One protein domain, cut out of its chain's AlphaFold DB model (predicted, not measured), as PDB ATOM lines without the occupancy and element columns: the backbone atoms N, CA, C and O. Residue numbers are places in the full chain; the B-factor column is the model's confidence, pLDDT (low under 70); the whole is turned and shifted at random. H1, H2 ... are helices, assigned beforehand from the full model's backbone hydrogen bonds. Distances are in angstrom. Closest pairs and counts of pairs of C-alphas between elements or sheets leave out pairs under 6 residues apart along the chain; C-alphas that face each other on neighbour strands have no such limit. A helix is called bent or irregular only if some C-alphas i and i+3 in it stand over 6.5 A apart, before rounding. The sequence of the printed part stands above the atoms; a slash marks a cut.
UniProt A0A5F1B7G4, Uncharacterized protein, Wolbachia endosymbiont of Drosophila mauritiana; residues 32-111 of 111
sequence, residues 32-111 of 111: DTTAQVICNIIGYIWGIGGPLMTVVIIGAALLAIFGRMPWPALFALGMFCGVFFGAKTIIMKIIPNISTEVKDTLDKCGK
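This is residues 32 to 111 of the 111 residues of an uncharacterized protein of Wolbachia endosymbiont of Drosophila mauritiana (UniProt A0A5F1B7G4). A long helix, H1, makes the length of an open, loose frame; H2 folds back beside it the opposite way with little contact, and the short H3 crosses back to H1 near H1's first end. The second part of H2, the link after it and the first part of H3, residues 86 to 104, stand free and bow away from H1. The printed part has 80 residues with three named helices, in the order H1, H2, H3, and no named strand; the class is all helix. The whole is loose, with a radius of gyration of the C-alphas of 16.9 A, and elongated, spanning 51 by 26 by 17 A.

Start with H1, residues 32 to 65, where you will find a kink of 32 degrees near residue 49. It is neither bent nor irregular, but only just: C-alphas 47 and 50 are 6.5 A apart. Next look at H2, residues 71 to 94, which is close to H1 but not clearly touching: the closest C-alphas, those of Met 53 and Cys 81, are 7.9 A apart. Their lines stand at a shallow tilt of 34 degrees, only just short of steep, and they run opposite ways. H2 is only just irregular, with C-alphas 85 and 88 at 6.6 A, and has a kink of 45 degrees near residue 88. Then comes H3, residues 100 to 109, which is apart from H2. H3 touches H1 at residues 35 to 43 of H1 alone; the closest C-alphas are those of Cys 39 and Cys 109, 4.8 A apart. These two run the same way at a steep tilt of 69 degrees, only just short of about perpendicular. In H3 every O i to N i+4 pair is within hydrogen-bond range, in H1 28 of 30 and in H2 18 of 20.

Find C-alpha 32 at (44.434, 39.505, -48.818); from there H1 runs 49.6 A to C-alpha 65 at (40.991, -8.099, -35.347). H2 begins at C-alpha 71, at (39.307, -8.743, -47.447), and measures 32.8 A to C-alpha 94. H3 measures 14.0 A from C-alpha 100 to C-alpha 109, which you will find at (50.911, 29.457, -44.088).

The two C-alphas farthest apart are those of Asp 32 and Gly 67, at 51.6 A. The printed part has no cut and ends at Lys 111, the chain's last residue. Both links, H1 to H2 and H2 to H3, are tight, with 5 residues each. The mean pLDDT of the printed part is 72.8; residues 32, 34, 46, 67 and 85 to 111 are under 70, and the mean of H3 is 62.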
ATOM      1  N   ASP A  32      43.799  39.759 -50.126       67.00
ATOM      2  CA  ASP A  32      44.434  39.505 -48.818       67.00
ATOM      3  C   ASP A  32      43.516  38.706 -47.869       67.00
ATOM      4  O   ASP A  32      43.983  37.883 -47.072       67.00
ATOM      5  N   THR A  33      42.193  38.873 -47.986       71.19
ATOM      6  CA  THR A  33      41.216  38.110 -47.196       71.19
ATOM      7  C   THR A  33      41.104  36.651 -47.649       71.19
ATOM      8  O   THR A  33      41.052  35.741 -46.812       71.19
ATOM      9  N   THR A  34      41.143  36.399 -48.958       68.25
ATOM     10  CA  THR A  34      41.135  35.050 -49.539       68.25
ATOM     11  C   THR A  34      42.416  34.301 -49.173       68.25
ATOM     12  O   THR A  34      42.354  33.131 -48.788       68.25
ATOM     13  N   ALA A  35      43.570  34.978 -49.180       70.31
ATOM     14  CA  ALA A  35      44.848  34.408 -48.749       70.31
ATOM     15  C   ALA A  35      44.835  33.969 -47.270       70.31
ATOM     16  O   ALA A  35      45.330  32.889 -46.936       70.31
ATOM     17  N   GLN A  36      44.213  34.750 -46.379       73.25
ATOM     18  CA  GLN A  36      44.086  34.397 -44.961       73.25
ATOM     19  C   GLN A  36      43.206  33.157 -44.744       73.25
ATOM     20  O   GLN A  36      43.548  32.276 -43.949       73.25
ATOM     21  N   VAL A  37      42.082  33.060 -45.460       78.62
ATOM     22  CA  VAL A  37      41.206  31.882 -45.398       78.62
ATOM     23  C   VAL A  37      41.935  30.646 -45.928       78.62
ATOM     24  O   VAL A  37      41.881  29.590 -45.295       78.62
ATOM     25  N   ILE A  38      42.691  30.789 -47.021       74.69
ATOM     26  CA  ILE A  38      43.541  29.728 -47.575       74.69
ATOM     27  C   ILE A  38      44.577  29.262 -46.538       74.69
ATOM     28  O   ILE A  38      44.685  28.057 -46.310       74.69
ATOM     29  N   CYS A  39      45.267  30.169 -45.837       76.62
ATOM     30  CA  CYS A  39      46.195  29.784 -44.767       76.62
ATOM     31  C   CYS A  39      45.512  29.007 -43.640       76.62
ATOM     32  O   CYS A  39      46.033  27.990 -43.182       76.62
ATOM     33  N   ASN A  40      44.334  29.459 -43.208       79.56
ATOM     34  CA  ASN A  40      43.601  28.812 -42.127       79.56
ATOM     35  C   ASN A  40      43.159  27.389 -42.521       79.56
ATOM     36  O   ASN A  40      43.222  26.465 -41.712       79.56
ATOM     37  N   ILE A  41      42.771  27.191 -43.788       78.62
ATOM     38  CA  ILE A  41      42.409  25.880 -44.344       78.62
ATOM     39  C   ILE A  41      43.639  24.975 -44.474       78.62
ATOM     40  O   ILE A  41      43.579  23.810 -44.082       78.62
ATOM     41  N   ILE A  42      44.766  25.486 -44.982       73.94
ATOM     42  CA  ILE A  42      46.008  24.711 -45.123       73.94
ATOM     43  C   ILE A  42      46.509  24.258 -43.750       73.94
ATOM     44  O   ILE A  42      46.794  23.073 -43.575       73.94
ATOM     45  N   GLY A  43      46.549  25.159 -42.763       73.44
ATOM     46  CA  GLY A  43      46.931  24.828 -41.390       73.44
ATOM     47  C   GLY A  43      46.002  23.787 -40.763       73.44
ATOM     48  O   GLY A  43      46.468  22.838 -40.130       73.44
ATOM     49  N   TYR A  44      44.694  23.889 -41.013       72.75
ATOM     50  CA  TYR A  44      43.715  22.902 -40.559       72.75
ATOM     51  C   TYR A  44      43.942  21.526 -41.204       72.75
ATOM     52  O   TYR A  44      43.990  20.516 -40.505       72.75
ATOM     53  N   ILE A  45      44.140  21.462 -42.523       72.88
ATOM     54  CA  ILE A  45      44.357  20.201 -43.251       72.88
ATOM     55  C   ILE A  45      45.691  19.558 -42.863       72.88
ATOM     56  O   ILE A  45      45.753  18.340 -42.705       72.88
ATOM     57  N   TRP A  46      46.755  20.339 -42.678       67.25
ATOM     58  CA  TRP A  46      48.069  19.810 -42.305       67.25
ATOM     59  C   TRP A  46      48.114  19.383 -40.832       67.25
ATOM     60  O   TRP A  46      48.621  18.307 -40.511       67.25
ATOM     61  N   GLY A  47      47.502  20.177 -39.949       71.94
ATOM     62  CA  GLY A  47      47.420  19.905 -38.516       71.94
ATOM     63  C   GLY A  47      46.485  18.748 -38.160       71.94
ATOM     64  O   GLY A  47      46.801  17.968 -37.267       71.94
ATOM     65  N   ILE A  48      45.359  18.591 -38.865       76.75
ATOM     66  CA  ILE A  48      44.372  17.534 -38.583       76.75
ATOM     67  C   ILE A  48      44.532  16.333 -39.503       76.75
ATOM     68  O   ILE A  48      44.271  15.215 -39.071       76.75
ATOM     69  N   GLY A  49      44.993  16.507 -40.741       72.56
ATOM     70  CA  GLY A  49      45.107  15.416 -41.709       72.56
ATOM     71  C   GLY A  49      46.021  14.290 -41.227       72.56
ATOM     72  O   GLY A  49      45.660  13.120 -41.344       72.56
ATOM     73  N   GLY A  50      47.160  14.623 -40.612       77.94
ATOM     74  CA  GLY A  50      48.062  13.636 -40.008       77.94
ATOM     75  C   GLY A  50      47.390  12.830 -38.884       77.94
ATOM     76  O   GLY A  50      47.261  11.607 -39.007       77.94
ATOM     77  N   PRO A  51      46.909  13.488 -37.812       81.75
ATOM     78  CA  PRO A  51      46.192  12.828 -36.722       81.75
ATOM     79  C   PRO A  51      44.946  12.057 -37.176       81.75
ATOM     80  O   PRO A  51      44.744  10.920 -36.757       81.75
ATOM     81  N   LEU A  52      44.141  12.608 -38.084       82.62
ATOM     82  CA  LEU A  52      42.923  11.965 -38.579       82.62
ATOM     83  C   LEU A  52      43.253  10.656 -39.312       82.62
ATOM     84  O   LEU A  52      42.642   9.625 -39.025       82.62
ATOM     85  N   MET A  53      44.276  10.647 -40.174       82.44
ATOM     86  CA  MET A  53      44.724   9.417 -40.838       82.44
ATOM     87  C   MET A  53      45.187   8.353 -39.839       82.44
ATOM     88  O   MET A  53      44.886   7.172 -40.013       82.44
ATOM     89  N   THR A  54      45.870   8.752 -38.762       85.25
ATOM     90  CA  THR A  54      46.312   7.802 -37.726       85.25
ATOM     91  C   THR A  54      45.130   7.179 -36.978       85.25
ATOM     92  O   THR A  54      45.120   5.970 -36.751       85.25
ATOM     93  N   VAL A  55      44.085   7.960 -36.684       86.50
ATOM     94  CA  VAL A  55      42.853   7.463 -36.050       86.50
ATOM     95  C   VAL A  55      42.130   6.462 -36.957       86.50
ATOM     96  O   VAL A  55      41.679   5.419 -36.483       86.50
ATOM     97  N   VAL A  56      42.067   6.726 -38.267       84.44
ATOM     98  CA  VAL A  56      41.446   5.816 -39.249       84.44
ATOM     99  C   VAL A  56      42.196   4.483 -39.337       84.44
ATOM    100  O   VAL A  56      41.558   3.430 -39.353       84.44
ATOM    101  N   ILE A  57      43.534   4.502 -39.332       86.94
ATOM    102  CA  ILE A  57      44.364   3.284 -39.319       86.94
ATOM    103  C   ILE A  57      44.089   2.450 -38.060       86.94
ATOM    104  O   ILE A  57      43.907   1.236 -38.153       86.94
ATOM    105  N   ILE A  58      44.025   3.088 -36.887       88.25
ATOM    106  CA  ILE A  58      43.762   2.398 -35.616       88.25
ATOM    107  C   ILE A  58      42.350   1.796 -35.616       88.25
ATOM    108  O   ILE A  58      42.182   0.622 -35.285       88.25
ATOM    109  N   GLY A  59      41.340   2.556 -36.050       85.12
ATOM    110  CA  GLY A  59      39.963   2.066 -36.167       85.12
ATOM    111  C   GLY A  59      39.846   0.870 -37.115       85.12
ATOM    112  O   GLY A  59      39.180  -0.117 -36.799       85.12
ATOM    113  N   ALA A  60      40.562   0.909 -38.241       82.19
ATOM    114  CA  ALA A  60      40.645  -0.206 -39.174       82.19
ATOM    115  C   ALA A  60      41.331  -1.437 -38.560       82.19
ATOM    116  O   ALA A  60      40.841  -2.553 -38.716       82.19
ATOM    117  N   ALA A  61      42.434  -1.253 -37.831       83.75
ATOM    118  CA  ALA A  61      43.146  -2.350 -37.178       83.75
ATOM    119  C   ALA A  61      42.265  -3.066 -36.139       83.75
ATOM    120  O   ALA A  61      42.217  -4.297 -36.110       83.75
ATOM    121  N   LEU A  62      41.498  -2.314 -35.342       86.25
ATOM    122  CA  LEU A  62      40.565  -2.880 -34.361       86.25
ATOM    123  C   LEU A  62      39.439  -3.676 -35.037       86.25
ATOM    124  O   LEU A  62      39.146  -4.805 -34.646       86.25
ATOM    125  N   LEU A  63      38.844  -3.128 -36.099       79.44
ATOM    126  CA  LEU A  63      37.792  -3.802 -36.865       79.44
ATOM    127  C   LEU A  63      38.304  -5.042 -37.626       79.44
ATOM    128  O   LEU A  63      37.535  -5.975 -37.870       79.44
ATOM    129  N   ALA A  64      39.592  -5.067 -37.990       81.12
ATOM    130  CA  ALA A  64      40.230  -6.208 -38.637       81.12
ATOM    131  C   ALA A  64      40.428  -7.372 -37.652       81.12
ATOM    132  O   ALA A  64      40.166  -8.518 -38.010       81.12
ATOM    133  N   ILE A  65      40.805  -7.085 -36.401       83.44
ATOM    134  CA  ILE A  65      40.991  -8.099 -35.347       83.44
ATOM    135  C   ILE A  65      39.658  -8.747 -34.951       83.44
ATOM    136  O   ILE A  65      39.592  -9.961 -34.780       83.44
ATOM    137  N   PHE A  66      38.568  -7.975 -34.889       77.69
ATOM    138  CA  PHE A  66      37.226  -8.523 -34.638       77.69
ATOM    139  C   PHE A  66      36.582  -9.192 -35.871       77.69
ATOM    140  O   PHE A  66      35.412  -9.576 -35.839       77.69
ATOM    141  N   GLY A  67      37.343  -9.380 -36.955       62.97
ATOM    142  CA  GLY A  67      37.081 -10.394 -37.980       62.97
ATOM    143  C   GLY A  67      35.886 -10.151 -38.902       62.97
ATOM    144  O   GLY A  67      35.538 -11.033 -39.682       62.97
ATOM    145  N   ARG A  68      35.243  -8.978 -38.853       70.56
ATOM    146  CA  ARG A  68      34.096  -8.670 -39.726       70.56
ATOM    147  C   ARG A  68      34.427  -7.862 -40.974       70.56
ATOM    148  O   ARG A  68      33.537  -7.685 -41.805       70.56
ATOM    149  N   MET A  69      35.663  -7.390 -41.146       72.56
ATOM    150  CA  MET A  69      36.011  -6.647 -42.356       72.56
ATOM    151  C   MET A  69      36.358  -7.590 -43.514       72.56
ATOM    152  O   MET A  69      37.321  -8.351 -43.419       72.56
ATOM    153  N   PRO A  70      35.588  -7.554 -44.617       82.19
ATOM    154  CA  PRO A  70      35.857  -8.389 -45.773       82.19
ATOM    155  C   PRO A  70      37.190  -7.969 -46.406       82.19
ATOM    156  O   PRO A  70      37.496  -6.784 -46.512       82.19
ATOM    157  N   TRP A  71      37.972  -8.941 -46.865       81.06
ATOM    158  CA  TRP A  71      39.307  -8.743 -47.447       81.06
ATOM    159  C   TRP A  71      39.405  -7.633 -48.525       81.06
ATOM    160  O   TRP A  71      40.369  -6.864 -48.499       81.06
ATOM    161  N   PRO A  72      38.399  -7.439 -49.410       80.81
ATOM    162  CA  PRO A  72      38.380  -6.313 -50.350       80.81
ATOM    163  C   PRO A  72      38.392  -4.929 -49.685       80.81
ATOM    164  O   PRO A  72      38.942  -3.984 -50.248       80.81
ATOM    165  N   ALA A  73      37.818  -4.796 -48.486       82.00
ATOM    166  CA  ALA A  73      37.823  -3.539 -47.742       82.00
ATOM    167  C   ALA A  73      39.227  -3.197 -47.225       82.00
ATOM    168  O   ALA A  73      39.622  -2.035 -47.264       82.00
ATOM    169  N   LEU A  74      40.006  -4.204 -46.813       79.19
ATOM    170  CA  LEU A  74      41.381  -4.006 -46.348       79.19
ATOM    171  C   LEU A  74      42.286  -3.534 -47.495       79.19
ATOM    172  O   LEU A  74      43.066  -2.600 -47.320       79.19
ATOM    173  N   PHE A  75      42.114  -4.099 -48.693       84.81
ATOM    174  CA  PHE A  75      42.820  -3.642 -49.895       84.81
ATOM    175  C   PHE A  75      42.478  -2.203 -50.279       84.81
ATOM    176  O   PHE A  75      43.379  -1.414 -50.564       84.81
ATOM    177  N   ALA A  76      41.191  -1.846 -50.259       82.12
ATOM    178  CA  ALA A  76      40.761  -0.485 -50.561       82.12
ATOM    179  C   ALA A  76      41.331   0.530 -49.554       82.12
ATOM    180  O   ALA A  76      41.811   1.590 -49.952       82.12
ATOM    181  N   LEU A  77      41.348   0.183 -48.263       79.81
ATOM    182  CA  LEU A  77      41.886   1.034 -47.200       79.81
ATOM    183  C   LEU A  77      43.412   1.184 -47.305       79.81
ATOM    184  O   LEU A  77      43.936   2.291 -47.175       79.81
ATOM    185  N   GLY A  78      44.120   0.097 -47.626       83.62
ATOM    186  CA  GLY A  78      45.559   0.122 -47.897       83.62
ATOM    187  C   GLY A  78      45.921   1.003 -49.098       83.62
ATOM    188  O   GLY A  78      46.830   1.826 -48.998       83.62
ATOM    189  N   MET A  79      45.172   0.899 -50.204       85.19
ATOM    190  CA  MET A  79      45.354   1.764 -51.378       85.19
ATOM    191  C   MET A  79      45.084   3.236 -51.059       85.19
ATOM    192  O   MET A  79      45.875   4.099 -51.433       85.19
ATOM    193  N   PHE A  80      44.012   3.527 -50.321       81.31
ATOM    194  CA  PHE A  80      43.686   4.885 -49.891       81.31
ATOM    195  C   PHE A  80      44.813   5.497 -49.045       81.31
ATOM    196  O   PHE A  80      45.283   6.595 -49.341       81.31
ATOM    197  N   CYS A  81      45.332   4.760 -48.059       78.88
ATOM    198  CA  CYS A  81      46.469   5.224 -47.261       78.88
ATOM    199  C   CYS A  81      47.730   5.421 -48.116       78.88
ATOM    200  O   CYS A  81      48.439   6.413 -47.950       78.88
ATOM    201  N   GLY A  82      47.982   4.531 -49.080       78.69
ATOM    202  CA  GLY A  82      49.087   4.670 -50.029       78.69
ATOM    203  C   GLY A  82      49.026   5.962 -50.847       78.69
ATOM    204  O   GLY A  82      50.055   6.606 -51.041       78.69
ATOM    205  N   VAL A  83      47.834   6.392 -51.276       80.31
ATOM    206  CA  VAL A  83      47.658   7.631 -52.051       80.31
ATOM    207  C   VAL A  83      47.872   8.871 -51.185       80.31
ATOM    208  O   VAL A  83      48.664   9.731 -51.559       80.31
ATOM    209  N   PHE A  84      47.248   8.961 -50.007       70.94
ATOM    210  CA  PHE A  84      47.381  10.147 -49.148       70.94
ATOM    211  C   PHE A  84      48.799  10.329 -48.594       70.94
ATOM    212  O   PHE A  84      49.309  11.447 -48.542       70.94
ATOM    213  N   PHE A  85      49.483   9.236 -48.248       69.06
ATOM    214  CA  PHE A  85      50.869   9.310 -47.790       69.06
ATOM    215  C   PHE A  85      51.888   9.335 -48.941       69.06
ATOM    216  O   PHE A  85      53.003   9.813 -48.734       69.06
ATOM    217  N   GLY A  86      51.540   8.865 -50.141       65.06
ATOM    218  CA  GLY A  86      52.407   8.870 -51.326       65.06
ATOM    219  C   GLY A  86      52.327  10.149 -52.166       65.06
ATOM    220  O   GLY A  86      53.309  10.510 -52.816       65.06
ATOM    221  N   ALA A  87      51.206  10.876 -52.108       65.94
ATOM    222  CA  ALA A  87      50.972  12.092 -52.888       65.94
ATOM    223  C   ALA A  87      52.053  13.155 -52.661       65.94
ATOM    224  O   ALA A  87      52.503  13.764 -53.624       65.94
ATOM    225  N   LYS A  88      52.562  13.312 -51.432       63.19
ATOM    226  CA  LYS A  88      53.646  14.264 -51.128       63.19
ATOM    227  C   LYS A  88      54.880  14.064 -52.016       63.19
ATOM    228  O   LYS A  88      55.430  15.024 -52.543       63.19
ATOM    229  N   THR A  89      55.281  12.813 -52.239       66.50
ATOM    230  CA  THR A  89      56.473  12.463 -53.023       66.50
ATOM    231  C   THR A  89      56.220  12.613 -54.521       66.50
ATOM    232  O   THR A  89      57.117  13.001 -55.263       66.50
ATOM    233  N   ILE A  90      54.994  12.329 -54.961       68.81
ATOM    234  CA  ILE A  90      54.556  12.462 -56.354       68.81
ATOM    235  C   ILE A  90      54.465  13.948 -56.733       68.81
ATOM    236  O   ILE A  90      55.068  14.371 -57.715       68.81
ATOM    237  N   ILE A  91      53.819  14.766 -55.901       62.91
ATOM    238  CA  ILE A  91      53.688  16.218 -56.087       62.91
ATOM    239  C   ILE A  91      55.069  16.886 -56.138       62.91
ATOM    240  O   ILE A  91      55.341  17.648 -57.061       62.91
ATOM    241  N   MET A  92      55.983  16.526 -55.227       62.28
ATOM    242  CA  MET A  92      57.361  17.043 -55.235       62.28
ATOM    243  C   MET A  92      58.152  16.692 -56.505       62.28
ATOM    244  O   MET A  92      59.121  17.374 -56.825       62.28
ATOM    245  N   LYS A  93      57.768  15.630 -57.225       68.69
ATOM    246  CA  LYS A  93      58.497  15.135 -58.400       68.69
ATOM    247  C   LYS A  93      57.877  15.564 -59.730       68.69
ATOM    248  O   LYS A  93      58.589  15.651 -60.724       68.69
ATOM    249  N   ILE A  94      56.571  15.824 -59.746       66.00
ATOM    250  CA  ILE A  94      55.809  16.231 -60.939       66.00
ATOM    251  C   ILE A  94      55.655  17.744 -61.035       66.00
ATOM    252  O   ILE A  94      55.496  18.262 -62.136       66.00
ATOM    253  N   ILE A  95      55.760  18.459 -59.915       61.69
ATOM    254  CA  ILE A  95      55.649  19.914 -59.887       61.69
ATOM    255  C   ILE A  95      56.999  20.529 -59.473       61.69
ATOM    256  O   ILE A  95      57.136  21.037 -58.362       61.69
ATOM    257  N   PRO A  96      58.034  20.499 -60.342       58.09
ATOM    258  CA  PRO A  96      59.299  21.194 -60.082       58.09
ATOM    259  C   PRO A  96      59.127  22.723 -60.059       58.09
ATOM    260  O   PRO A  96      59.992  23.434 -59.552       58.09
ATOM    261  N   ASN A  97      58.005  23.231 -60.582       54.25
ATOM    262  CA  ASN A  97      57.633  24.640 -60.600       54.25
ATOM    263  C   ASN A  97      56.179  24.790 -60.127       54.25
ATOM    264  O   ASN A  97      55.260  24.956 -60.922       54.25
ATOM    265  N   ILE A  98      55.947  24.649 -58.821       58.75
ATOM    266  CA  ILE A  98      54.752  25.264 -58.232       58.75
ATOM    267  C   ILE A  98      54.875  26.756 -58.534       58.75
ATOM    268  O   ILE A  98      55.975  27.294 -58.356       58.75
ATOM    269  N   SER A  99      53.813  27.397 -59.037       55.12
ATOM    270  CA  SER A  99      53.822  28.850 -59.227       55.12
ATOM    271  C   SER A  99      54.385  29.463 -57.949       55.12
ATOM    272  O   SER A  99      54.020  29.066 -56.839       55.12
ATOM    273  N   THR A 100      55.382  30.331 -58.087       58.31
ATOM    274  CA  THR A 100      56.130  30.877 -56.947       58.31
ATOM    275  C   THR A 100      55.199  31.496 -55.905       58.31
ATOM    276  O   THR A 100      55.503  31.444 -54.721       58.31
ATOM    277  N   GLU A 101      54.023  31.959 -56.331       58.34
ATOM    278  CA  GLU A 101      52.912  32.409 -55.489       58.34
ATOM    279  C   GLU A 101      52.325  31.317 -54.579       58.34
ATOM    280  O   GLU A 101      52.112  31.559 -53.393       58.34
ATOM    281  N   VAL A 102      52.108  30.093 -55.077       60.31
ATOM    282  CA  VAL A 102      51.604  28.967 -54.265       60.31
ATOM    283  C   VAL A 102      52.676  28.479 -53.287       60.31
ATOM    284  O   VAL A 102      52.362  28.068 -52.175       60.31
ATOM    285  N   LYS A 103      53.959  28.559 -53.660       62.34
ATOM    286  CA  LYS A 103      55.073  28.234 -52.756       62.34
ATOM    287  C   LYS A 103      55.246  29.272 -51.649       62.34
ATOM    288  O   LYS A 103      55.461  28.885 -50.508       62.34
ATOM    289  N   ASP A 104      55.150  30.557 -51.992       63.72
ATOM    290  CA  ASP A 104      55.259  31.670 -51.041       63.72
ATOM    291  C   ASP A 104      54.086  31.672 -50.054       63.72
ATOM    292  O   ASP A 104      54.281  31.849 -48.854       63.72
ATOM    293  N   THR A 105      52.874  31.377 -50.531       63.03
ATOM    294  CA  THR A 105      51.708  31.185 -49.659       63.03
ATOM    295  C   THR A 105      51.840  29.925 -48.804       63.03
ATOM    296  O   THR A 105      51.620  30.004 -47.603       63.03
ATOM    297  N   LEU A 106      52.294  28.785 -49.339       62.94
ATOM    298  CA  LEU A 106      52.558  27.579 -48.536       62.94
ATOM    299  C   LEU A 106      53.644  27.782 -47.462       62.94
ATOM    300  O   LEU A 106      53.485  27.271 -46.357       62.94
ATOM    301  N   ASP A 107      54.721  28.517 -47.752       63.47
ATOM    302  CA  ASP A 107      55.789  28.827 -46.784       63.47
ATOM    303  C   ASP A 107      55.322  29.823 -45.708       63.47
ATOM    304  O   ASP A 107      55.642  29.666 -44.528       63.47
ATOM    305  N   LYS A 108      54.486  30.802 -46.083       64.31
ATOM    306  CA  LYS A 108      53.837  31.724 -45.136       64.31
ATOM    307  C   LYS A 108      52.783  31.054 -44.258       64.31
ATOM    308  O   LYS A 108      52.677  31.409 -43.089       64.31
ATOM    309  N   CYS A 109      52.004  30.120 -44.802       64.81
ATOM    310  CA  CYS A 109      50.911  29.457 -44.088       64.81
ATOM    311  C   CYS A 109      51.343  28.178 -43.342       64.81
ATOM    312  O   CYS A 109      50.595  27.692 -42.500       64.81
ATOM    313  N   GLY A 110      52.492  27.587 -43.691       56.88
ATOM    314  CA  GLY A 110      52.979  26.300 -43.175       56.88
ATOM    315  C   GLY A 110      53.955  26.381 -41.995       56.88
ATOM    316  O   GLY A 110      54.575  25.366 -41.673       56.88
ATOM    317  N   LYS A 111      54.124  27.563 -41.388       47.50
ATOM    318  CA  LYS A 111      54.867  27.750 -40.131       47.50
ATOM    319  C   LYS A 111      54.015  27.456 -38.905       47.50
ATOM    320  O   LYS A 111      52.820  27.816 -38.919       47.50
TER     321      LYS A 111